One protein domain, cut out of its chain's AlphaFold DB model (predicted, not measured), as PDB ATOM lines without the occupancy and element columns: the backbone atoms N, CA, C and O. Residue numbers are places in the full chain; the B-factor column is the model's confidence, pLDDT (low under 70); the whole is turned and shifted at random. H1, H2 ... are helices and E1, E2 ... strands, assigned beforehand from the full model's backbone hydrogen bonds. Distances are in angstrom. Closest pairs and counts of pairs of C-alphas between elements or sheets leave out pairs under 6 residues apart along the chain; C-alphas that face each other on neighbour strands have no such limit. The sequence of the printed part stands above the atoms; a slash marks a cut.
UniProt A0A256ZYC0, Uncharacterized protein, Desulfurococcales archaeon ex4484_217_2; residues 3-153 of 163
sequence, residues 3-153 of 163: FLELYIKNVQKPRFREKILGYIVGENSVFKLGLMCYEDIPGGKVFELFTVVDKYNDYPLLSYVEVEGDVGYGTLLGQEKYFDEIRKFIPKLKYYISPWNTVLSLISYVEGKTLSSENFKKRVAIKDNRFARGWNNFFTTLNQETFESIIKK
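What this domain is: This is residues 3 to 153 of the 163 residues of an uncharacterized protein of Desulfurococcales archaeon ex4484_217_2 (UniProt A0A256ZYC0). What shape do these atoms make? Five curved strands, E2, E3, E4, E6 and E5 in that order round the ring, make a small closed barrel; E1 is an added strand paired onto E5, and H1, H2 and H3 pack on the outside, with H4 also on the barrel. What follows what? The printed part has 151 residues, with elements in the order E1 E2 E3 E4 E5 H1 E6 H2 H3 H4; the class is mixed, helices and strands, and the sheet is mixed too. How large is it? It is compact, with a radius of gyration of the C-alphas of 14.3 A and spans of 40 by 30 by 28 A.

How they stand to each other: How do the first strands pair? E1, residues 3 to 8, is antiparallel to E5, residues 64 to 77, with N 7 and O 75 within hydrogen-bond range at 2.8 A. E2, residues 16 to 28, E3, residues 31 to 38, and E4, residues 46 to 53, form a meander of two hairpins, each strand the antiparallel neighbour of the one before, with N 23 and O 35 at 2.8 A and N 34 and O 50 at 2.8 A. What closes the ring? E2 to E5 form a Greek key, a meander whose first strand is the antiparallel neighbour of the fourth, with N 20 and O 67 at 2.8 A. E6, residues 102 to 115, is parallel to E4, N 51 and O 104 at 2.8 A, and antiparallel to E5, N 68 and O 111 at 2.8 A. E2, E5 and E6 bend by 103, 115 and 102 degrees at residues 25, 69 and 110. Where are H1 and H2? H1, residues 79 to 87, is outside the barrel over none of its strands, its height of 4.1 A only just above the sheet's level. H2, residues 117 to 125, is outside at a height of 9.3 A, across the strands. Where are the last helices? H3, residues 130 to 139, runs across E3 at 81 degrees on the local plane, closest at the C-alphas of Tyr 38 and Gly 134, 3.8 A, and touches H2 at those of Val 124 and Ala 132, 4.2 A. H4, residues 144 to 153, is close to H1 but not clearly touching, the C-alphas of Ile 86 and Ile 151 being 7.4 A apart. In H1, H2, H3 and H4 every O i to N i+4 pair is within hydrogen-bond range.

Where its parts are: Where are the ends? E1 begins at C-alpha 3 (32.755, -32.405, 16.274) and H4 ends at C-alpha 153 (31.407, -21.107, 7.656). Which elements are long? From first to last C-alpha E6 measures 26.7 A, E2 24.3 A, E5 23.0 A, E4 22.9 A and E3 21.8 A.

The domain as a whole: How far does it reach? The two C-alphas farthest apart, those of Val 11 and Thr 141, are 40.1 A apart. Is anything cut, long or unsure? The printed part has no cut, and the link from H1 to E6, residues 88 to 101, is long. The mean pLDDT of the printed part is 95.4, and no printed residue is under 70.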
ATOM      1  N   PHE A   3      32.616 -32.091  14.856       97.75
ATOM      2  CA  PHE A   3      32.755 -32.405  16.274       97.75
ATOM      3  C   PHE A   3      34.225 -32.632  16.610       97.75
ATOM      4  O   PHE A   3      34.882 -33.446  15.957       97.75
ATOM      5  N   LEU A   4      34.715 -31.915  17.617       98.31
ATOM      6  CA  LEU A   4      36.069 -32.023  18.142       98.31
ATOM      7  C   LEU A   4      35.996 -32.273  19.646       98.31
ATOM      8  O   LEU A   4      35.366 -31.506  20.370       98.31
ATOM      9  N   GLU A   5      36.644 -33.337  20.109       98.50
ATOM     10  CA  GLU A   5      36.614 -33.738  21.517       98.50
ATOM     11  C   GLU A   5      38.033 -33.803  22.078       98.50
ATOM     12  O   GLU A   5      38.854 -34.604  21.627       98.50
ATOM     13  N   LEU A   6      38.323 -32.940  23.050       98.00
ATOM     14  CA  LEU A   6      39.592 -32.907  23.765       98.00
ATOM     15  C   LEU A   6      39.523 -33.802  24.999       98.00
ATOM     16  O   LEU A   6      38.697 -33.593  25.883       98.00
ATOM     17  N   TYR A   7      40.469 -34.720  25.108       97.31
ATOM     18  CA  TYR A   7      40.803 -35.433  26.332       97.31
ATOM     19  C   TYR A   7      42.064 -34.819  26.924       97.31
ATOM     20  O   TYR A   7      43.111 -34.773  26.270       97.31
ATOM     21  N   ILE A   8      41.976 -34.343  28.161       94.69
ATOM     22  CA  ILE A   8      43.086 -33.656  28.815       94.69
ATOM     23  C   ILE A   8      43.207 -34.089  30.273       94.69
ATOM     24  O   ILE A   8      42.213 -34.194  30.982       94.69
ATOM     25  N   LYS A   9      44.433 -34.355  30.732       91.00
ATOM     26  CA  LYS A   9      44.668 -34.665  32.149       91.00
ATOM     27  C   LYS A   9      44.405 -33.447  33.026       91.00
ATOM     28  O   LYS A   9      44.840 -32.355  32.666       91.00
ATOM     29  N   ASN A  10      43.801 -33.661  34.195       82.88
ATOM     30  CA  ASN A  10      43.565 -32.592  35.177       82.88
ATOM     31  C   ASN A  10      44.868 -31.898  35.624       82.88
ATOM     32  O   ASN A  10      44.930 -30.683  35.777       82.88
ATOM     33  N   VAL A  11      45.942 -32.678  35.789       79.50
ATOM     34  CA  VAL A  11      47.278 -32.160  36.106       79.50
ATOM     35  C   VAL A  11      48.226 -32.486  34.966       79.50
ATOM     36  O   VAL A  11      48.437 -33.650  34.614       79.50
ATOM     37  N   GLN A  12      48.835 -31.445  34.412       82.50
ATOM     38  CA  GLN A  12      49.818 -31.559  33.349       82.50
ATOM     39  C   GLN A  12      51.166 -31.037  33.827       82.50
ATOM     40  O   GLN A  12      51.261 -29.947  34.382       82.50
ATOM     41  N   LYS A  13      52.224 -31.817  33.596       81.31
ATOM     42  CA  LYS A  13      53.589 -31.327  33.786       81.31
ATOM     43  C   LYS A  13      53.982 -30.503  32.554       81.31
ATOM     44  O   LYS A  13      53.907 -31.067  31.456       81.31
ATOM     45  N   PRO A  14      54.421 -29.241  32.719       86.50
ATOM     46  CA  PRO A  14      55.027 -28.463  31.645       86.50
ATOM     47  C   PRO A  14      56.097 -29.271  30.915       86.50
ATOM     48  O   PRO A  14      56.945 -29.906  31.547       86.50
ATOM     49  N   ARG A  15      56.038 -29.286  29.584       88.75
ATOM     50  CA  ARG A  15      57.026 -29.971  28.741       88.75
ATOM     51  C   ARG A  15      58.059 -28.996  28.206       88.75
ATOM     52  O   ARG A  15      59.248 -29.287  28.256       88.75
ATOM     53  N   PHE A  16      57.590 -27.867  27.699       92.50
ATOM     54  CA  PHE A  16      58.396 -26.775  27.172       92.50
ATOM     55  C   PHE A  16      57.548 -25.501  27.140       92.50
ATOM     56  O   PHE A  16      56.342 -25.549  27.387       92.50
ATOM     57  N   ARG A  17      58.187 -24.375  26.830       92.69
ATOM     58  CA  ARG A  17      57.520 -23.097  26.594       92.69
ATOM     59  C   ARG A  17      57.432 -22.829  25.101       92.69
ATOM     60  O   ARG A  17      58.404 -23.063  24.387       92.69
ATOM     61  N   GLU A  18      56.290 -22.338  24.644       93.94
ATOM     62  CA  GLU A  18      56.057 -22.025  23.234       93.94
ATOM     63  C   GLU A  18      55.306 -20.708  23.091       93.94
ATOM     64  O   GLU A  18      54.468 -20.372  23.932       93.94
ATOM     65  N   LYS A  19      55.581 -19.997  21.995       95.12
ATOM     66  CA  LYS A  19      54.880 -18.769  21.614       95.12
ATOM     67  C   LYS A  19      54.120 -18.987  20.315       95.12
ATOM     68  O   LYS A  19      54.714 -18.989  19.240       95.12
ATOM     69  N   ILE A  20      52.810 -19.168  20.412       96.31
ATOM     70  CA  ILE A  20      51.927 -19.513  19.298       96.31
ATOM     71  C   ILE A  20      51.236 -18.256  18.764       96.31
ATOM     72  O   ILE A  20      50.666 -17.468  19.516       96.31
ATOM     73  N   LEU A  21      51.242 -18.107  17.437       98.00
ATOM     74  CA  LEU A  21      50.319 -17.225  16.720       98.00
ATOM     75  C   LEU A  21      49.189 -18.076  16.149       98.00
ATOM     76  O   LEU A  21      49.434 -18.984  15.347       98.00
ATOM     77  N   GLY A  22      47.959 -17.789  16.558       97.81
ATOM     78  CA  GLY A  22      46.808 -18.631  16.258       97.81
ATOM     79  C   GLY A  22      45.542 -17.856  15.933       97.81
ATOM     80  O   GLY A  22      45.487 -16.634  16.056       97.81
ATOM     81  N   TYR A  23      44.517 -18.600  15.530       98.50
ATOM     82  CA  TYR A  23      43.159 -18.122  15.302       98.50
ATOM     83  C   TYR A  23      42.176 -19.008  16.072       98.50
ATOM     84  O   TYR A  23      42.203 -20.225  15.898       98.50
ATOM     85  N   ILE A  24      41.338 -18.440  16.939       98.25
ATOM     86  CA  ILE A  24      40.418 -19.213  17.787       98.25
ATOM     87  C   ILE A  24      39.209 -19.681  16.973       98.25
ATOM     88  O   ILE A  24      38.508 -18.877  16.362       98.25
ATOM     89  N   VAL A  25      38.944 -20.987  16.980       98.06
ATOM     90  CA  VAL A  25      37.923 -21.638  16.134       98.06
ATOM     91  C   VAL A  25      36.872 -22.421  16.915       98.06
ATOM     92  O   VAL A  25      35.861 -22.821  16.342       98.06
ATOM     93  N   GLY A  26      37.076 -22.631  18.213       97.25
ATOM     94  CA  GLY A  26      36.100 -23.272  19.087       97.25
ATOM     95  C   GLY A  26      36.360 -22.955  20.552       97.25
ATOM     96  O   GLY A  26      37.451 -22.527  20.923       97.25
ATOM     97  N   GLU A  27      35.356 -23.176  21.392       96.75
ATOM     98  CA  GLU A  27      35.456 -22.962  22.833       96.75
ATOM     99  C   GLU A  27      34.543 -23.916  23.605       96.75
ATOM    100  O   GLU A  27      33.505 -24.351  23.106       96.75
ATOM    101  N   ASN A  28      34.971 -24.279  24.812       96.62
ATOM    102  CA  ASN A  28      34.217 -25.098  25.746       96.62
ATOM    103  C   ASN A  28      34.691 -24.795  27.170       96.62
ATOM    104  O   ASN A  28      35.832 -25.098  27.521       96.62
ATOM    105  N   SER A  29      33.821 -24.208  27.997       93.56
ATOM    106  CA  SER A  29      34.204 -23.735  29.333       93.56
ATOM    107  C   SER A  29      35.439 -22.815  29.246       93.56
ATOM    108  O   SER A  29      35.455 -21.886  28.443       93.56
ATOM    109  N   VAL A  30      36.478 -23.086  30.035       93.56
ATOM    110  CA  VAL A  30      37.751 -22.354  30.039       93.56
ATOM    111  C   VAL A  30      38.708 -22.776  28.924       93.56
ATOM    112  O   VAL A  30      39.826 -22.292  28.879       93.56
ATOM    113  N   PHE A  31      38.348 -23.712  28.046       95.75
ATOM    114  CA  PHE A  31      39.239 -24.163  26.980       95.75
ATOM    115  C   PHE A  31      38.877 -23.497  25.660       95.75
ATOM    116  O   PHE A  31      37.724 -23.537  25.225       95.75
ATOM    117  N   LYS A  32      39.884 -22.962  24.974       97.38
ATOM    118  CA  LYS A  32      39.783 -22.543  23.577       97.38
ATOM    119  C   LYS A  32      40.491 -23.544  22.684       97.38
ATOM    120  O   LYS A  32      41.541 -24.084  23.035       97.38
ATOM    121  N   LEU A  33      39.917 -23.754  21.512       98.31
ATOM    122  CA  LEU A  33      40.521 -24.464  20.403       98.31
ATOM    123  C   LEU A  33      40.996 -23.428  19.388       98.31
ATOM    124  O   LEU A  33      40.201 -22.634  18.883       98.31
ATOM    125  N   GLY A  34      42.284 -23.459  19.077       98.12
ATOM    126  CA  GLY A  34      42.908 -22.588  18.100       98.12
ATOM    127  C   GLY A  34      43.471 -23.360  16.915       98.12
ATOM    128  O   GLY A  34      43.848 -24.526  17.012       98.12
ATOM    129  N   LEU A  35      43.541 -22.675  15.784       98.50
ATOM    130  CA  LEU A  35      44.235 -23.097  14.581       98.50
ATOM    131  C   LEU A  35      45.527 -22.289  14.475       98.50
ATOM    132  O   LEU A  35      45.489 -21.059  14.504       98.50
ATOM    133  N   MET A  36      46.668 -22.959  14.364       98.06
ATOM    134  CA  MET A  36      47.969 -22.331  14.132       98.06
ATOM    135  C   MET A  36      48.491 -22.680  12.741       98.06
ATOM    136  O   MET A  36      48.134 -23.713  12.175       98.06
ATOM    137  N   CYS A  37      49.349 -21.817  12.201       98.38
ATOM    138  CA  CYS A  37      50.091 -22.054  10.970       98.38
ATOM    139  C   CYS A  37      51.569 -21.760  11.223       98.38
ATOM    140  O   CYS A  37      51.904 -20.713  11.780       98.38
ATOM    141  N   TYR A  38      52.453 -22.673  10.830       98.25
ATOM    142  CA  TYR A  38      53.894 -22.508  10.991       98.25
ATOM    143  C   TYR A  38      54.680 -22.945   9.759       98.25
ATOM    144  O   TYR A  38      54.222 -23.722   8.921       98.25
ATOM    145  N   GLU A  39      55.883 -22.399   9.651       97.81
ATOM    146  CA  GLU A  39      56.865 -22.763   8.645       97.81
ATOM    147  C   GLU A  39      57.656 -23.993   9.119       97.81
ATOM    148  O   GLU A  39      58.462 -23.898  10.045       97.81
ATOM    149  N   ASP A  40      57.390 -25.153   8.515       95.38
ATOM    150  CA  ASP A  40      58.068 -26.425   8.810       95.38
ATOM    151  C   ASP A  40      59.364 -26.616   8.006       95.38
ATOM    152  O   ASP A  40      60.331 -27.201   8.485       95.38
ATOM    153  N   ILE A  41      59.384 -26.075   6.790       94.69
ATOM    154  CA  ILE A  41      60.535 -25.950   5.890       94.69
ATOM    155  C   ILE A  41      60.554 -24.522   5.333       94.69
ATOM    156  O   ILE A  41      59.498 -23.894   5.334       94.69
ATOM    157  N   PRO A  42      61.674 -23.988   4.813       94.88
ATOM    158  CA  PRO A  42      61.700 -22.641   4.236       94.88
ATOM    159  C   PRO A  42      60.583 -22.412   3.198       94.88
ATOM    160  O   PRO A  42      60.456 -23.171   2.238       94.88
ATOM    161  N   GLY A  43      59.744 -21.388   3.402       93.69
ATOM    162  CA  GLY A  43      58.566 -21.100   2.563       93.69
ATOM    163  C   GLY A  43      57.332 -21.977   2.846       93.69
ATOM    164  O   GLY A  43      56.286 -21.825   2.207       93.69
ATOM    165  N   GLY A  44      57.443 -22.899   3.800       95.12
ATOM    166  CA  GLY A  44      56.407 -23.826   4.231       95.12
ATOM    167  C   GLY A  44      55.262 -23.152   4.984       95.12
ATOM    168  O   GLY A  44      55.373 -22.034   5.495       95.12
ATOM    169  N   LYS A  45      54.134 -23.862   5.018       96.50
ATOM    170  CA  LYS A  45      52.898 -23.477   5.707       96.50
ATOM    171  C   LYS A  45      52.143 -24.738   6.105       96.50
ATOM    172  O   LYS A  45      51.503 -25.371   5.267       96.50
ATOM    173  N   VAL A  46      52.280 -25.133   7.362       98.19
ATOM    174  CA  VAL A  46      51.609 -26.297   7.940       98.19
ATOM    175  C   VAL A  46      50.630 -25.812   8.982       98.19
ATOM    176  O   VAL A  46      51.003 -25.073   9.891       98.19
ATOM    177  N   PHE A  47      49.382 -26.237   8.829       98.56
ATOM    178  CA  PHE A  47      48.349 -26.001   9.819       98.56
ATOM    179  C   PHE A  47      48.302 -27.110  10.858       98.56
ATOM    180  O   PHE A  47      48.447 -28.286  10.536       98.56
ATOM    181  N   GLU A  48      48.038 -26.736  12.097       98.50
ATOM    182  CA  GLU A  48      47.852 -27.667  13.203       98.50
ATOM    183  C   GLU A  48      46.882 -27.046  14.208       98.50
ATOM    184  O   GLU A  48      46.733 -25.823  14.273       98.50
ATOM    185  N   LEU A  49      46.177 -27.882  14.962       98.50
ATOM    186  CA  LEU A  49      45.318 -27.413  16.041       98.50
ATOM    187  C   LEU A  49      46.128 -27.287  17.332       98.50
ATOM    188  O   LEU A  49      47.086 -28.019  17.568       98.50
ATOM    189  N   PHE A  50      45.732 -26.356  18.185       97.81
ATOM    190  CA  PHE A  50      46.231 -26.239  19.548       97.81
ATOM    191  C   PHE A  50      45.069 -25.909  20.478       97.81
ATOM    192  O   PHE A  50      44.002 -25.476  20.036       97.81
ATOM    193  N   THR A  51      45.261 -26.097  21.774       97.06
ATOM    194  CA  THR A  51      44.311 -25.640  22.782       97.06
ATOM    195  C   THR A  51      44.988 -24.709  23.770       97.06
ATOM    196  O   THR A  51      46.198 -24.775  23.986       97.06
ATOM    197  N   VAL A  52      44.210 -23.810  24.359       95.38
ATOM    198  CA  VAL A  52      44.675 -22.897  25.405       95.38
ATOM    199  C   VAL A  52      43.632 -22.815  26.507       95.38
ATOM    200  O   VAL A  52      42.431 -22.797  26.234       95.38
ATOM    201  N   VAL A  53      44.096 -22.816  27.755       92.75
ATOM    202  CA  VAL A  53      43.260 -22.537  28.921       92.75
ATOM    203  C   VAL A  53      43.126 -21.022  29.067       92.75
ATOM    204  O   VAL A  53      44.110 -20.317  29.257       92.75
ATOM    205  N   ASP A  54      41.896 -20.542  28.986       92.75
ATOM    206  CA  ASP A  54      41.484 -19.148  29.013       92.75
ATOM    207  C   ASP A  54      40.368 -18.963  30.048       92.75
ATOM    208  O   ASP A  54      39.174 -19.083  29.768       92.75
ATOM    209  N   LYS A  55      40.776 -18.722  31.296       88.62
ATOM    210  CA  LYS A  55      39.851 -18.600  32.428       88.62
ATOM    211  C   LYS A  55      39.017 -17.317  32.370       88.62
ATOM    212  O   LYS A  55      37.906 -17.301  32.896       88.62
ATOM    213  N   TYR A  56      39.565 -16.259  31.777       91.06
ATOM    214  CA  TYR A  56      38.983 -14.916  31.795       91.06
ATOM    215  C   TYR A  56      38.361 -14.507  30.457       91.06
ATOM    216  O   TYR A  56      37.812 -13.415  30.357       91.06
ATOM    217  N   ASN A  57      38.349 -15.417  29.475       90.50
ATOM    218  CA  ASN A  57      37.843 -15.177  28.127       90.50
ATOM    219  C   ASN A  57      38.610 -14.056  27.397       90.50
ATOM    220  O   ASN A  57      38.019 -13.237  26.691       90.50
ATOM    221  N   ASP A  58      39.930 -14.032  27.569       92.69
ATOM    222  CA  ASP A  58      40.843 -13.080  26.933       92.69
ATOM    223  C   ASP A  58      40.974 -13.331  25.416       92.69
ATOM    224  O   ASP A  58      41.344 -12.426  24.656       92.69
ATOM    225  N   TYR A  59      40.642 -14.548  24.962       94.88
ATOM    226  CA  TYR A  59      40.804 -15.040  23.590       94.88
ATOM    227  C   TYR A  59      39.449 -15.435  22.975       94.88
ATOM    228  O   TYR A  59      39.117 -16.623  22.872       94.88
ATOM    229  N   PRO A  60      38.627 -14.456  22.560       95.50
ATOM    230  CA  PRO A  60      37.280 -14.725  22.075       95.50
ATOM    231  C   PRO A  60      37.279 -15.553  20.785       95.50
ATOM    232  O   PRO A  60      38.229 -15.543  19.997       95.50
ATOM    233  N   LEU A  61      36.173 -16.253  20.537       96.62
ATOM    234  CA  LEU A  61      35.955 -17.024  19.315       96.62
ATOM    235  C   LEU A  61      36.153 -16.157  18.051       96.62
ATOM    236  O   LEU A  61      35.736 -15.001  18.014       96.62
ATOM    237  N   LEU A  62      36.750 -16.731  16.997       96.75
ATOM    238  CA  LEU A  62      37.033 -16.072  15.710       96.75
ATOM    239  C   LEU A  62      37.992 -14.872  15.798       96.75
ATOM    240  O   LEU A  62      37.927 -13.959  14.967       96.75
ATOM    241  N   SER A  63      38.900 -14.886  16.771       97.38
ATOM    242  CA  SER A  63      39.933 -13.864  16.943       97.38
ATOM    243  C   SER A  63      41.336 -14.406  16.677       97.38
ATOM    244  O   SER A  63      41.599 -15.600  16.846       97.38
ATOM    245  N   TYR A  64      42.245 -13.526  16.252       98.50
ATOM    246  CA  TYR A  64      43.668 -13.847  16.222       98.50
ATOM    247  C   TYR A  64      44.287 -13.620  17.585       98.50
ATOM    248  O   TYR A  64      43.960 -12.649  18.267       98.50
ATOM    249  N   VAL A  65      45.242 -14.468  17.939       97.88
ATOM    250  CA  VAL A  65      45.932 -14.397  19.221       97.88
ATOM    251  C   VAL A  65      47.429 -14.595  19.052       97.88
ATOM    252  O   VAL A  65      47.887 -15.339  18.182       97.88
ATOM    253  N   GLU A  66      48.188 -13.929  19.911       97.25
ATOM    254  CA  GLU A  66      49.575 -14.268  20.218       97.25
ATOM    255  C   GLU A  66      49.596 -14.714  21.673       97.25
ATOM    256  O   GLU A  66      49.237 -13.929  22.547       97.25
ATOM    257  N   VAL A  67      49.964 -15.968  21.925       96.00
ATOM    258  CA  VAL A  67      49.961 -16.563  23.264       96.00
ATOM    259  C   VAL A  67      51.287 -17.250  23.529       96.00
ATOM    260  O   VAL A  67      51.785 -18.003  22.696       96.00
ATOM    261  N   GLU A  68      51.864 -16.990  24.690       95.38
ATOM    262  CA  GLU A  68      53.101 -17.593  25.158       95.38
ATOM    263  C   GLU A  68      52.857 -18.278  26.494       95.38
ATOM    264  O   GLU A  68      52.251 -17.709  27.403       95.38
ATOM    265  N   GLY A  69      53.329 -19.510  26.632       93.50
ATOM    266  CA  GLY A  69      53.100 -20.254  27.857       93.50
ATOM    267  C   GLY A  69      53.737 -21.622  27.886       93.50
ATOM    268  O   GLY A  69      54.348 -22.087  26.921       93.50
ATOM    269  N   ASP A  70      53.559 -22.263  29.029       93.88
ATOM    270  CA  ASP A  70      53.987 -23.624  29.257       93.88
ATOM    271  C   ASP A  70      52.985 -24.589  28.618       93.88
ATOM    272  O   ASP A  70      51.765 -24.515  28.818       93.88
ATOM    273  N   VAL A  71      53.532 -25.501  27.825       93.12
ATOM    274  CA  VAL A  71      52.779 -26.427  26.992       93.12
ATOM    275  C   VAL A  71      52.808 -27.814  27.609       93.12
ATOM    276  O   VAL A  71      53.859 -28.337  27.998       93.12
ATOM    277  N   GLY A  72      51.635 -28.424  27.676       93.62
ATOM    278  CA  GLY A  72      51.461 -29.854  27.830       93.62
ATOM    279  C   GLY A  72      50.764 -30.451  26.606       93.62
ATOM    280  O   GLY A  72      50.752 -29.861  25.525       93.62
ATOM    281  N   TYR A  73      50.199 -31.642  26.764       93.94
ATOM    282  CA  TYR A  73      49.597 -32.385  25.660       93.94
ATOM    283  C   TYR A  73      48.191 -32.852  26.016       93.94
ATOM    284  O   TYR A  73      47.961 -33.385  27.104       93.94
ATOM    285  N   GLY A  74      47.270 -32.702  25.074       94.88
ATOM    286  CA  GLY A  74      45.969 -33.362  25.088       94.88
ATOM    287  C   GLY A  74      45.844 -34.356  23.938       94.88
ATOM    288  O   GLY A  74      46.680 -34.384  23.036       94.88
ATOM    289  N   THR A  75      44.774 -35.141  23.946       97.62
ATOM    290  CA  THR A  75      44.340 -35.921  22.782       97.62
ATOM    291  C   THR A  75      43.096 -35.260  22.208       97.62
ATOM    292  O   THR A  75      42.088 -35.158  22.896       97.62
ATOM    293  N   LEU A  76      43.154 -34.805  20.961       98.38
ATOM    294  CA  LEU A  76      42.039 -34.149  20.283       98.38
ATOM    295  C   LEU A  76      41.500 -35.057  19.181       98.38
ATOM    296  O   LEU A  76      42.168 -35.296  18.179       98.38
ATOM    297  N   LEU A  77      40.286 -35.567  19.354       98.38
ATOM    298  CA  LEU A  77      39.618 -36.399  18.356       98.38
ATOM    299  C   LEU A  77      38.849 -35.535  17.352       98.38
ATOM    300  O   LEU A  77      38.361 -34.461  17.697       98.38
ATOM    301  N   GLY A  78      38.712 -36.026  16.115       97.75
ATOM    302  CA  GLY A  78      37.938 -35.374  15.047       97.75
ATOM    303  C   GLY A  78      38.717 -34.375  14.180       97.75
ATOM    304  O   GLY A  78      38.121 -33.740  13.310       97.75
ATOM    305  N   GLN A  79      40.035 -34.250  14.381       98.25
ATOM    306  CA  GLN A  79      40.892 -33.285  13.672       98.25
ATOM    307  C   GLN A  79      40.860 -33.467  12.149       98.25
ATOM    308  O   GLN A  79      40.753 -32.486  11.419       98.25
ATOM    309  N   GLU A  80      40.891 -34.711  11.668       97.81
ATOM    310  CA  GLU A  80      40.869 -35.023  10.232       97.81
ATOM    311  C   GLU A  80      39.612 -34.466   9.561       97.81
ATOM    312  O   GLU A  80      39.709 -33.708   8.600       97.81
ATOM    313  N   LYS A  81      38.438 -34.693  10.166       97.94
ATOM    314  CA  LYS A  81      37.162 -34.140   9.684       97.94
ATOM    315  C   LYS A  81      37.176 -32.612   9.636       97.94
ATOM    316  O   LYS A  81      36.609 -32.028   8.718       97.94
ATOM    317  N   TYR A  82      37.802 -31.956  10.615       98.19
ATOM    318  CA  TYR A  82      37.927 -30.498  10.616       98.19
ATOM    319  C   TYR A  82      38.753 -30.005   9.430       98.19
ATOM    320  O   TYR A  82      38.317 -29.120   8.692       98.19
ATOM    321  N   PHE A  83      39.919 -30.606   9.208       98.31
ATOM    322  CA  PHE A  83      40.767 -30.220   8.092       98.31
ATOM    323  C   PHE A  83      40.189 -30.603   6.728       98.31
ATOM    324  O   PHE A  83      40.392 -29.862   5.765       98.31
ATOM    325  N   ASP A  84      39.432 -31.693   6.634       97.62
ATOM    326  CA  ASP A  84      38.710 -32.062   5.417       97.62
ATOM    327  C   ASP A  84      37.641 -31.026   5.058       97.62
ATOM    328  O   ASP A  84      37.520 -30.651   3.891       97.62
ATOM    329  N   GLU A  85      36.917 -30.478   6.043       97.81
ATOM    330  CA  GLU A  85      36.012 -29.348   5.796       97.81
ATOM    331  C   GLU A  85      36.765 -28.109   5.302       97.81
ATOM    332  O   GLU A  85      36.298 -27.455   4.370       97.81
ATOM    333  N   ILE A  86      37.948 -27.797   5.852       97.44
ATOM    334  CA  ILE A  86      38.762 -26.680   5.340       97.44
ATOM    335  C   ILE A  86      39.211 -26.961   3.899       97.44
ATOM    336  O   ILE A  86      39.142 -26.069   3.050       97.44
ATOM    337  N   ARG A  87      39.629 -28.194   3.586       97.38
ATOM    338  CA  ARG A  87      40.103 -28.583   2.247       97.38
ATOM    339  C   ARG A  87      39.046 -28.449   1.157       97.38
ATOM    340  O   ARG A  87      39.411 -28.190   0.014       97.38
ATOM    341  N   LYS A  88      37.752 -28.523   1.484       97.25
ATOM    342  CA  LYS A  88      36.676 -28.216   0.520       97.25
ATOM    343  C   LYS A  88      36.757 -26.785  -0.018       97.25
ATOM    344  O   LYS A  88      36.349 -26.539  -1.148       97.25
ATOM    345  N   PHE A  89      37.297 -25.853   0.770       97.12
ATOM    346  CA  PHE A  89      37.487 -24.453   0.383       97.12
ATOM    347  C   PHE A  89      38.939 -24.131   0.008       97.12
ATOM    348  O   PHE A  89      39.182 -23.244  -0.807       97.12
ATOM    349  N   ILE A  90      39.906 -24.850   0.588       96.38
ATOM    350  CA  ILE A  90      41.346 -24.664   0.373       96.38
ATOM    351  C   ILE A  90      41.977 -26.023   0.011       96.38
ATOM    352  O   ILE A  90      42.621 -26.650   0.853       96.38
ATOM    353  N   PRO A  91      41.833 -26.513  -1.237       93.56
ATOM    354  CA  PRO A  91      42.192 -27.894  -1.593       93.56
ATOM    355  C   PRO A  91      43.651 -28.280  -1.328       93.56
ATOM    356  O   PRO A  91      43.948 -29.424  -1.003       93.56
ATOM    357  N   LYS A  92      44.577 -27.318  -1.433       92.31
ATOM    358  CA  LYS A  92      46.019 -27.528  -1.216       92.31
ATOM    359  C   LYS A  92      46.467 -27.224   0.220       92.31
ATOM    360  O   LYS A  92      47.653 -26.988   0.448       92.31
ATOM    361  N   LEU A  93      45.543 -27.187   1.185       95.25
ATOM    362  CA  LEU A  93      45.882 -26.968   2.590       95.25
ATOM    363  C   LEU A  93      46.738 -28.129   3.116       95.25
ATOM    364  O   LEU A  93      46.284 -29.278   3.212       95.25
ATOM    365  N   LYS A  94      47.977 -27.804   3.485       97.31
ATOM    366  CA  LYS A  94      48.881 -28.701   4.200       97.31
ATOM    367  C   LYS A  94      48.614 -28.568   5.698       97.31
ATOM    368  O   LYS A  94      48.622 -27.462   6.233       97.31
ATOM    369  N   TYR A  95      48.387 -29.690   6.362       98.00
ATOM    370  CA  TYR A  95      48.176 -29.751   7.802       98.00
ATOM    371  C   TYR A  95      48.931 -30.934   8.399       98.00
ATOM    372  O   TYR A  95      49.327 -31.849   7.673       98.00
ATOM    373  N   TYR A  96      49.103 -30.911   9.715       98.12
ATOM    374  CA  TYR A  96      49.644 -32.007  10.496       98.12
ATOM    375  C   TYR A  96      48.648 -32.417  11.584       98.12
ATOM    376  O   TYR A  96      48.057 -31.576  12.259       98.12
ATOM    377  N   ILE A  97      48.466 -33.729  11.728       98.00
ATOM    378  CA  ILE A  97      47.767 -34.364  12.844       98.00
ATOM    379  C   ILE A  97      48.724 -35.425  13.373       98.00
ATOM    380  O   ILE A  97      49.219 -36.256  12.609       98.00
ATOM    381  N   SER A  98      48.990 -35.405  14.677       96.44
ATOM    382  CA  SER A  98      49.796 -36.450  15.302       96.44
ATOM    383  C   SER A  98      49.149 -37.830  15.097       96.44
ATOM    384  O   SER A  98      47.941 -37.954  15.302       96.44
ATOM    385  N   PRO A  99      49.922 -38.896  14.805       96.00
ATOM    386  CA  PRO A  99      49.390 -40.260  14.701       96.00
ATOM    387  C   PRO A  99      48.634 -40.745  15.949       96.00
ATOM    388  O   PRO A  99      47.794 -41.635  15.861       96.00
ATOM    389  N   TRP A 100      48.902 -40.145  17.114       96.44
ATOM    390  CA  TRP A 100      48.218 -40.438  18.380       96.44
ATOM    391  C   TRP A 100      47.123 -39.419  18.727       96.44
ATOM    392  O   TRP A 100      46.661 -39.373  19.866       96.44
ATOM    393  N   ASN A 101      46.720 -38.579  17.768       97.06
ATOM    394  CA  ASN A 101      45.798 -37.456  17.955       97.06
ATOM    395  C   ASN A 101      46.255 -36.448  19.024       97.06
ATOM    396  O   ASN A 101      45.443 -35.708  19.579       97.06
ATOM    397  N   THR A 102      47.553 -36.409  19.321       96.50
ATOM    398  CA  THR A 102      48.136 -35.450  20.257       96.50
ATOM    399  C   THR A 102      47.968 -34.023  19.747       96.50
ATOM    400  O   THR A 102      48.204 -33.754  18.570       96.50
ATOM    401  N   VAL A 103      47.602 -33.117  20.650       96.88
ATOM    402  CA  VAL A 103      47.498 -31.677  20.413       96.88
ATOM    403  C   VAL A 103      48.307 -30.924  21.470       96.88
ATOM    404  O   VAL A 103      48.369 -31.355  22.627       96.88
ATOM    405  N   LEU A 104      48.924 -29.801  21.093       95.50
ATOM    406  CA  LEU A 104      49.530 -28.895  22.069       95.50
ATOM    407  C   LEU A 104      48.439 -28.245  22.918       95.50
ATOM    408  O   LEU A 104      47.449 -27.748  22.382       95.50
ATOM    409  N   SER A 105      48.648 -28.209  24.230       94.00
ATOM    410  CA  SER A 105      47.755 -27.536  25.170       94.00
ATOM    411  C   SER A 105      48.546 -26.542  26.011       94.00
ATOM    412  O   SER A 105      49.370 -26.941  26.830       94.00
ATOM    413  N   LEU A 106      48.295 -25.249  25.820       92.69
ATOM    414  CA  LEU A 106      48.801 -24.181  26.682       92.69
ATOM    415  C   LEU A 106      48.029 -24.217  28.004       92.69
ATOM    416  O   LEU A 106      46.888 -23.763  28.089       92.69
ATOM    417  N   ILE A 107      48.654 -24.819  29.012       87.31
ATOM    418  CA  ILE A 107      48.062 -25.096  30.333       87.31
ATOM    419  C   ILE A 107      48.348 -23.988  31.350       87.31
ATOM    420  O   ILE A 107      47.645 -23.874  32.348       87.31
ATOM    421  N   SER A 108      49.379 -23.182  31.099       81.62
ATOM    422  CA  SER A 108      49.735 -22.015  31.901       81.62
ATOM    423  C   SER A 108      50.316 -20.961  30.970       81.62
ATOM    424  O   SER A 108      51.441 -21.108  30.495       81.62
ATOM    425  N   TYR A 109      49.544 -19.921  30.667       75.44
ATOM    426  CA  TYR A 109      50.028 -18.819  29.843       75.44
ATOM    427  C   TYR A 109      50.809 -17.817  30.699       75.44
ATOM    428  O   TYR A 109      50.459 -17.544  31.846       75.44
ATOM    429  N   VAL A 110      51.903 -17.313  30.138       78.69
ATOM    430  CA  VAL A 110      52.791 -16.309  30.738       78.69
ATOM    431  C   VAL A 110      52.449 -14.927  30.189       78.69
ATOM    432  O   VAL A 110      52.408 -13.955  30.935       78.69
ATOM    433  N   GLU A 111      52.169 -14.850  28.888       88.38
ATOM    434  CA  GLU A 111      51.795 -13.620  28.197       88.38
ATOM    435  C   GLU A 111      50.820 -13.956  27.068       88.38
ATOM    436  O   GLU A 111      50.928 -15.002  26.425       88.38
ATOM    437  N   GLY A 112      49.868 -13.071  26.792       90.50
ATOM    438  CA  GLY A 112      49.006 -13.226  25.633       90.50
ATOM    439  C   GLY A 112      48.270 -11.949  25.270       90.50
ATOM    440  O   GLY A 112      48.117 -11.044  26.089       90.50
ATOM    441  N   LYS A 113      47.836 -11.863  24.014       95.31
ATOM    442  CA  LYS A 113      46.992 -10.770  23.524       95.31
ATOM    443  C   LYS A 113      46.145 -11.207  22.340       95.31
ATOM    444  O   LYS A 113      46.593 -11.963  21.474       95.31
ATOM    445  N   THR A 114      44.955 -10.631  22.272       97.62
ATOM    446  CA  THR A 114      44.094 -10.699  21.096       97.62
ATOM    447  C   THR A 114      44.492  -9.612  20.099       97.62
ATOM    448  O   THR A 114      44.817  -8.482  20.464       97.62
ATOM    449  N   LEU A 115      44.499  -9.963  18.817       97.69
ATOM    450  CA  LEU A 115      44.920  -9.109  17.717       97.69
ATOM    451  C   LEU A 115      43.742  -8.883  16.767       97.69
ATOM    452  O   LEU A 115      43.071  -9.826  16.347       97.69
ATOM    453  N   SER A 116      43.516  -7.625  16.383       97.44
ATOM    454  CA  SER A 116      42.656  -7.319  15.237       97.44
ATOM    455  C   SER A 116      43.262  -7.902  13.959       97.44
ATOM    456  O   SER A 116      44.473  -8.123  13.889       97.44
ATOM    457  N   SER A 117      42.452  -8.099  12.917       96.25
ATOM    458  CA  SER A 117      42.938  -8.610  11.629       96.25
ATOM    459  C   SER A 117      44.099  -7.776  11.069       96.25
ATOM    460  O   SER A 117      45.092  -8.334  10.603       96.25
ATOM    461  N   GLU A 118      44.028  -6.447  11.183       97.00
ATOM    462  CA  GLU A 118      45.098  -5.543  10.747       97.00
ATOM    463  C   GLU A 118      46.374  -5.699  11.592       97.00
ATOM    464  O   GLU A 118      47.480  -5.797  11.050       97.00
ATOM    465  N   ASN A 119      46.234  -5.768  12.920       98.12
ATOM    466  CA  ASN A 119      47.370  -5.948  13.820       98.12
ATOM    467  C   ASN A 119      48.018  -7.323  13.635       98.12
ATOM    468  O   ASN A 119      49.242  -7.428  13.679       98.12
ATOM    469  N   PHE A 120      47.226  -8.361  13.359       98.06
ATOM    470  CA  PHE A 120      47.739  -9.684  13.029       98.06
ATOM    471  C   PHE A 120      48.548  -9.659  11.732       98.06
ATOM    472  O   PHE A 120      49.673 -10.155  11.699       98.06
ATOM    473  N   LYS A 121      48.040  -8.988  10.691       96.94
ATOM    474  CA  LYS A 121      48.753  -8.815   9.418       96.94
ATOM    475  C   LYS A 121      50.106  -8.121   9.608       96.94
ATOM    476  O   LYS A 121      51.117  -8.587   9.084       96.94
ATOM    477  N   LYS A 122      50.145  -7.045  10.403       97.69
ATOM    478  CA  LYS A 122      51.393  -6.360  10.795       97.69
ATOM    479  C   LYS A 122      52.321  -7.293  11.578       97.69
ATOM    480  O   LYS A 122      53.516  -7.346  11.301       97.69
ATOM    481  N   ARG A 123      51.775  -8.077  12.513       97.44
ATOM    482  CA  ARG A 123      52.535  -9.006  13.356       97.44
ATOM    483  C   ARG A 123      53.221 -10.108  12.549       97.44
ATOM    484  O   ARG A 123      54.395 -10.381  12.792       97.44
ATOM    485  N   VAL A 124      52.528 -10.727  11.594       97.81
ATOM    486  CA  VAL A 124      53.098 -11.806  10.762       97.81
ATOM    487  C   VAL A 124      54.071 -11.273   9.701       97.81
ATOM    488  O   VAL A 124      54.944 -12.004   9.229       97.81
ATOM    489  N   ALA A 125      53.995  -9.982   9.357       97.25
ATOM    490  CA  ALA A 125      54.938  -9.338   8.441       97.25
ATOM    491  C   ALA A 125      56.378  -9.278   8.986       97.25
ATOM    492  O   ALA A 125      57.312  -9.256   8.188       97.25
ATOM    493  N   ILE A 126      56.557  -9.330  10.314       97.19
ATOM    494  CA  ILE A 126      57.871  -9.288  10.979       97.19
ATOM    495  C   ILE A 126      58.709 -10.544  10.678       97.19
ATOM    496  O   ILE A 126      59.924 -10.445  10.545       97.19
ATOM    497  N   LYS A 127      58.075 -11.720  10.522       96.25
ATOM    498  CA  LYS A 127      58.739 -13.000  10.174       96.25
ATOM    499  C   LYS A 127      59.854 -13.450  11.144       96.25
ATOM    500  O   LYS A 127      60.711 -14.263  10.791       96.25
ATOM    501  N   ASP A 128      59.791 -12.984  12.385       95.00
ATOM    502  CA  ASP A 128      60.729 -13.244  13.484       95.00
ATOM    503  C   ASP A 128      60.714 -14.695  13.991       95.00
ATOM    504  O   ASP A 128      61.744 -15.218  14.407       95.00
ATOM    505  N   ASN A 129      59.575 -15.385  13.921       95.19
ATOM    506  CA  ASN A 129      59.446 -16.776  14.364       95.19
ATOM    507  C   ASN A 129      58.730 -17.667  13.335       95.19
ATOM    508  O   ASN A 129      58.188 -17.189  12.334       95.19
ATOM    509  N   ARG A 130      58.725 -18.986  13.583       97.12
ATOM    510  CA  ARG A 130      58.151 -19.977  12.655       97.12
ATOM    511  C   ARG A 130      56.659 -19.769  12.392       97.12
ATOM    512  O   ARG A 130      56.204 -20.049  11.288       97.12
ATOM    513  N   PHE A 131      55.904 -19.271  13.371       97.81
ATOM    514  CA  PHE A 131      54.469 -19.038  13.223       97.81
ATOM    515  C   PHE A 131      54.205 -17.770  12.411       97.81
ATOM    516  O   PHE A 131      53.394 -17.783  11.488       97.81
ATOM    517  N   ALA A 132      54.948 -16.692  12.680       97.75
ATOM    518  CA  ALA A 132      54.879 -15.464  11.895       97.75
ATOM    519  C   ALA A 132      55.228 -15.745  10.427       97.75
ATOM    520  O   ALA A 132      54.510 -15.302   9.532       97.75
ATOM    521  N   ARG A 133      56.273 -16.546  10.172       98.25
ATOM    522  CA  ARG A 133      56.631 -16.996   8.819       98.25
ATOM    523  C   ARG A 133      55.548 -17.865   8.186       98.25
ATOM    524  O   ARG A 133      55.139 -17.561   7.072       98.25
ATOM    525  N   GLY A 134      55.024 -18.865   8.897       98.19
ATOM    526  CA  GLY A 134      53.964 -19.745   8.389       98.19
ATOM    527  C   GLY A 134      52.700 -18.993   7.976       98.19
ATOM    528  O   GLY A 134      52.233 -19.136   6.845       98.19
ATOM    529  N   TRP A 135      52.183 -18.125   8.850       98.31
ATOM    530  CA  TRP A 135      51.023 -17.287   8.536       98.31
ATOM    531  C   TRP A 135      51.287 -16.318   7.386       98.31
ATOM    532  O   TRP A 135      50.434 -16.159   6.517       98.31
ATOM    533  N   ASN A 136      52.472 -15.706   7.331       98.12
ATOM    534  CA  ASN A 136      52.846 -14.834   6.222       98.12
ATOM    535  C   ASN A 136      52.888 -15.605   4.892       98.12
ATOM    536  O   ASN A 136      52.228 -15.216   3.934       98.12
ATOM    537  N   ASN A 137      53.570 -16.753   4.864       97.62
ATOM    538  CA  ASN A 137      53.645 -17.650   3.708       97.62
ATOM    539  C   ASN A 137      52.266 -18.172   3.270       97.62
ATOM    540  O   ASN A 137      52.065 -18.518   2.103       97.62
ATOM    541  N   PHE A 138      51.318 -18.284   4.199       97.69
ATOM    542  CA  PHE A 138      49.936 -18.619   3.886       97.69
ATOM    543  C   PHE A 138      49.184 -17.430   3.291       97.69
ATOM    544  O   PHE A 138      48.563 -17.579   2.235       97.69
ATOM    545  N   PHE A 139      49.288 -16.242   3.886       96.88
ATOM    546  CA  PHE A 139      48.557 -15.066   3.417       96.88
ATOM    547  C   PHE A 139      49.092 -14.442   2.126       96.88
ATOM    548  O   PHE A 139      48.378 -13.682   1.476       96.88
ATOM    549  N   THR A 140      50.298 -14.809   1.691       94.62
ATOM    550  CA  THR A 140      50.748 -14.544   0.316       94.62
ATOM    551  C   THR A 140      50.016 -15.402  -0.719       94.62
ATOM    552  O   THR A 140      49.988 -15.040  -1.892       94.62
ATOM    553  N   THR A 141      49.413 -16.525  -0.307       94.44
ATOM    554  CA  THR A 141      48.673 -17.441  -1.196       94.44
ATOM    555  C   THR A 141      47.155 -17.316  -1.102       94.44
ATOM    556  O   THR A 141      46.469 -17.562  -2.090       94.44
ATOM    557  N   LEU A 142      46.620 -16.933   0.059       95.12
ATOM    558  CA  LEU A 142      45.189 -16.746   0.281       95.12
ATOM    559  C   LEU A 142      44.961 -15.483   1.107       95.12
ATOM    560  O   LEU A 142      45.546 -15.340   2.174       95.12
ATOM    561  N   ASN A 143      44.081 -14.585   0.660       95.00
ATOM    562  CA  ASN A 143      43.766 -13.383   1.430       95.00
ATOM    563  C   ASN A 143      43.218 -13.755   2.825       95.00
ATOM    564  O   ASN A 143      42.331 -14.602   2.954       95.00
ATOM    565  N   GLN A 144      43.732 -13.083   3.855       97.06
ATOM    566  CA  GLN A 144      43.312 -13.208   5.247       97.06
ATOM    567  C   GLN A 144      41.788 -13.095   5.443       97.06
ATOM    568  O   GLN A 144      41.202 -13.922   6.132       97.06
ATOM    569  N   GLU A 145      41.114 -12.149   4.790       96.88
ATOM    570  CA  GLU A 145      39.653 -11.988   4.893       96.88
ATOM    571  C   GLU A 145      38.901 -13.192   4.309       96.88
ATOM    572  O   GLU A 145      37.874 -13.631   4.833       96.88
ATOM    573  N   THR A 146      39.436 -13.770   3.228       97.50
ATOM    574  CA  THR A 146      38.887 -14.992   2.627       97.50
ATOM    575  C   THR A 146      39.059 -16.174   3.572       97.50
ATOM    576  O   THR A 146      38.113 -16.934   3.771       97.50
ATOM    577  N   PHE A 147      40.231 -16.302   4.200       97.62
ATOM    578  CA  PHE A 147      40.472 -17.301   5.239       97.62
ATOM    579  C   PHE A 147      39.476 -17.157   6.399       97.62
ATOM    580  O   PHE A 147      38.790 -18.121   6.730       97.62
ATOM    581  N   GLU A 148      39.317 -15.956   6.957       97.56
ATOM    582  CA  GLU A 148      38.364 -15.690   8.042       97.56
ATOM    583  C   GLU A 148      36.929 -16.064   7.648       97.56
ATOM    584  O   GLU A 148      36.213 -16.704   8.418       97.56
ATOM    585  N   SER A 149      36.506 -15.711   6.429       97.50
ATOM    586  CA  SER A 149      35.186 -16.065   5.895       97.50
ATOM    587  C   SER A 149      34.991 -17.579   5.771       97.50
ATOM    588  O   SER A 149      33.919 -18.092   6.094       97.50
ATOM    589  N   ILE A 150      36.019 -18.313   5.332       97.44
ATOM    590  CA  ILE A 150      35.993 -19.778   5.237       97.44
ATOM    591  C   ILE A 150      35.848 -20.393   6.627       97.44
ATOM    592  O   ILE A 150      34.937 -21.192   6.843       97.44
ATOM    593  N   ILE A 151      36.692 -19.996   7.582       97.06
ATOM    594  CA  ILE A 151      36.658 -20.560   8.934       97.06
ATOM    595  C   ILE A 151      35.315 -20.270   9.619       97.06
ATOM    596  O   ILE A 151      34.731 -21.175  10.208       97.06
ATOM    597  N   LYS A 152      34.750 -19.067   9.442       96.00
ATOM    598  CA  LYS A 152      33.408 -18.703   9.942       96.00
ATOM    599  C   LYS A 152      32.285 -19.616   9.433       96.00
ATOM    600  O   LYS A 152      31.294 -19.809  10.134       96.00
ATOM    601  N   LYS A 153      32.407 -20.180   8.225       96.56
ATOM    602  CA  LYS A 153      31.407 -21.107   7.656       96.56
ATOM    603  C   LYS A 153      31.475 -22.500   8.284       96.56
ATOM    604  O   LYS A 153      30.473 -23.219   8.294       96.56
TER     605      LYS A 153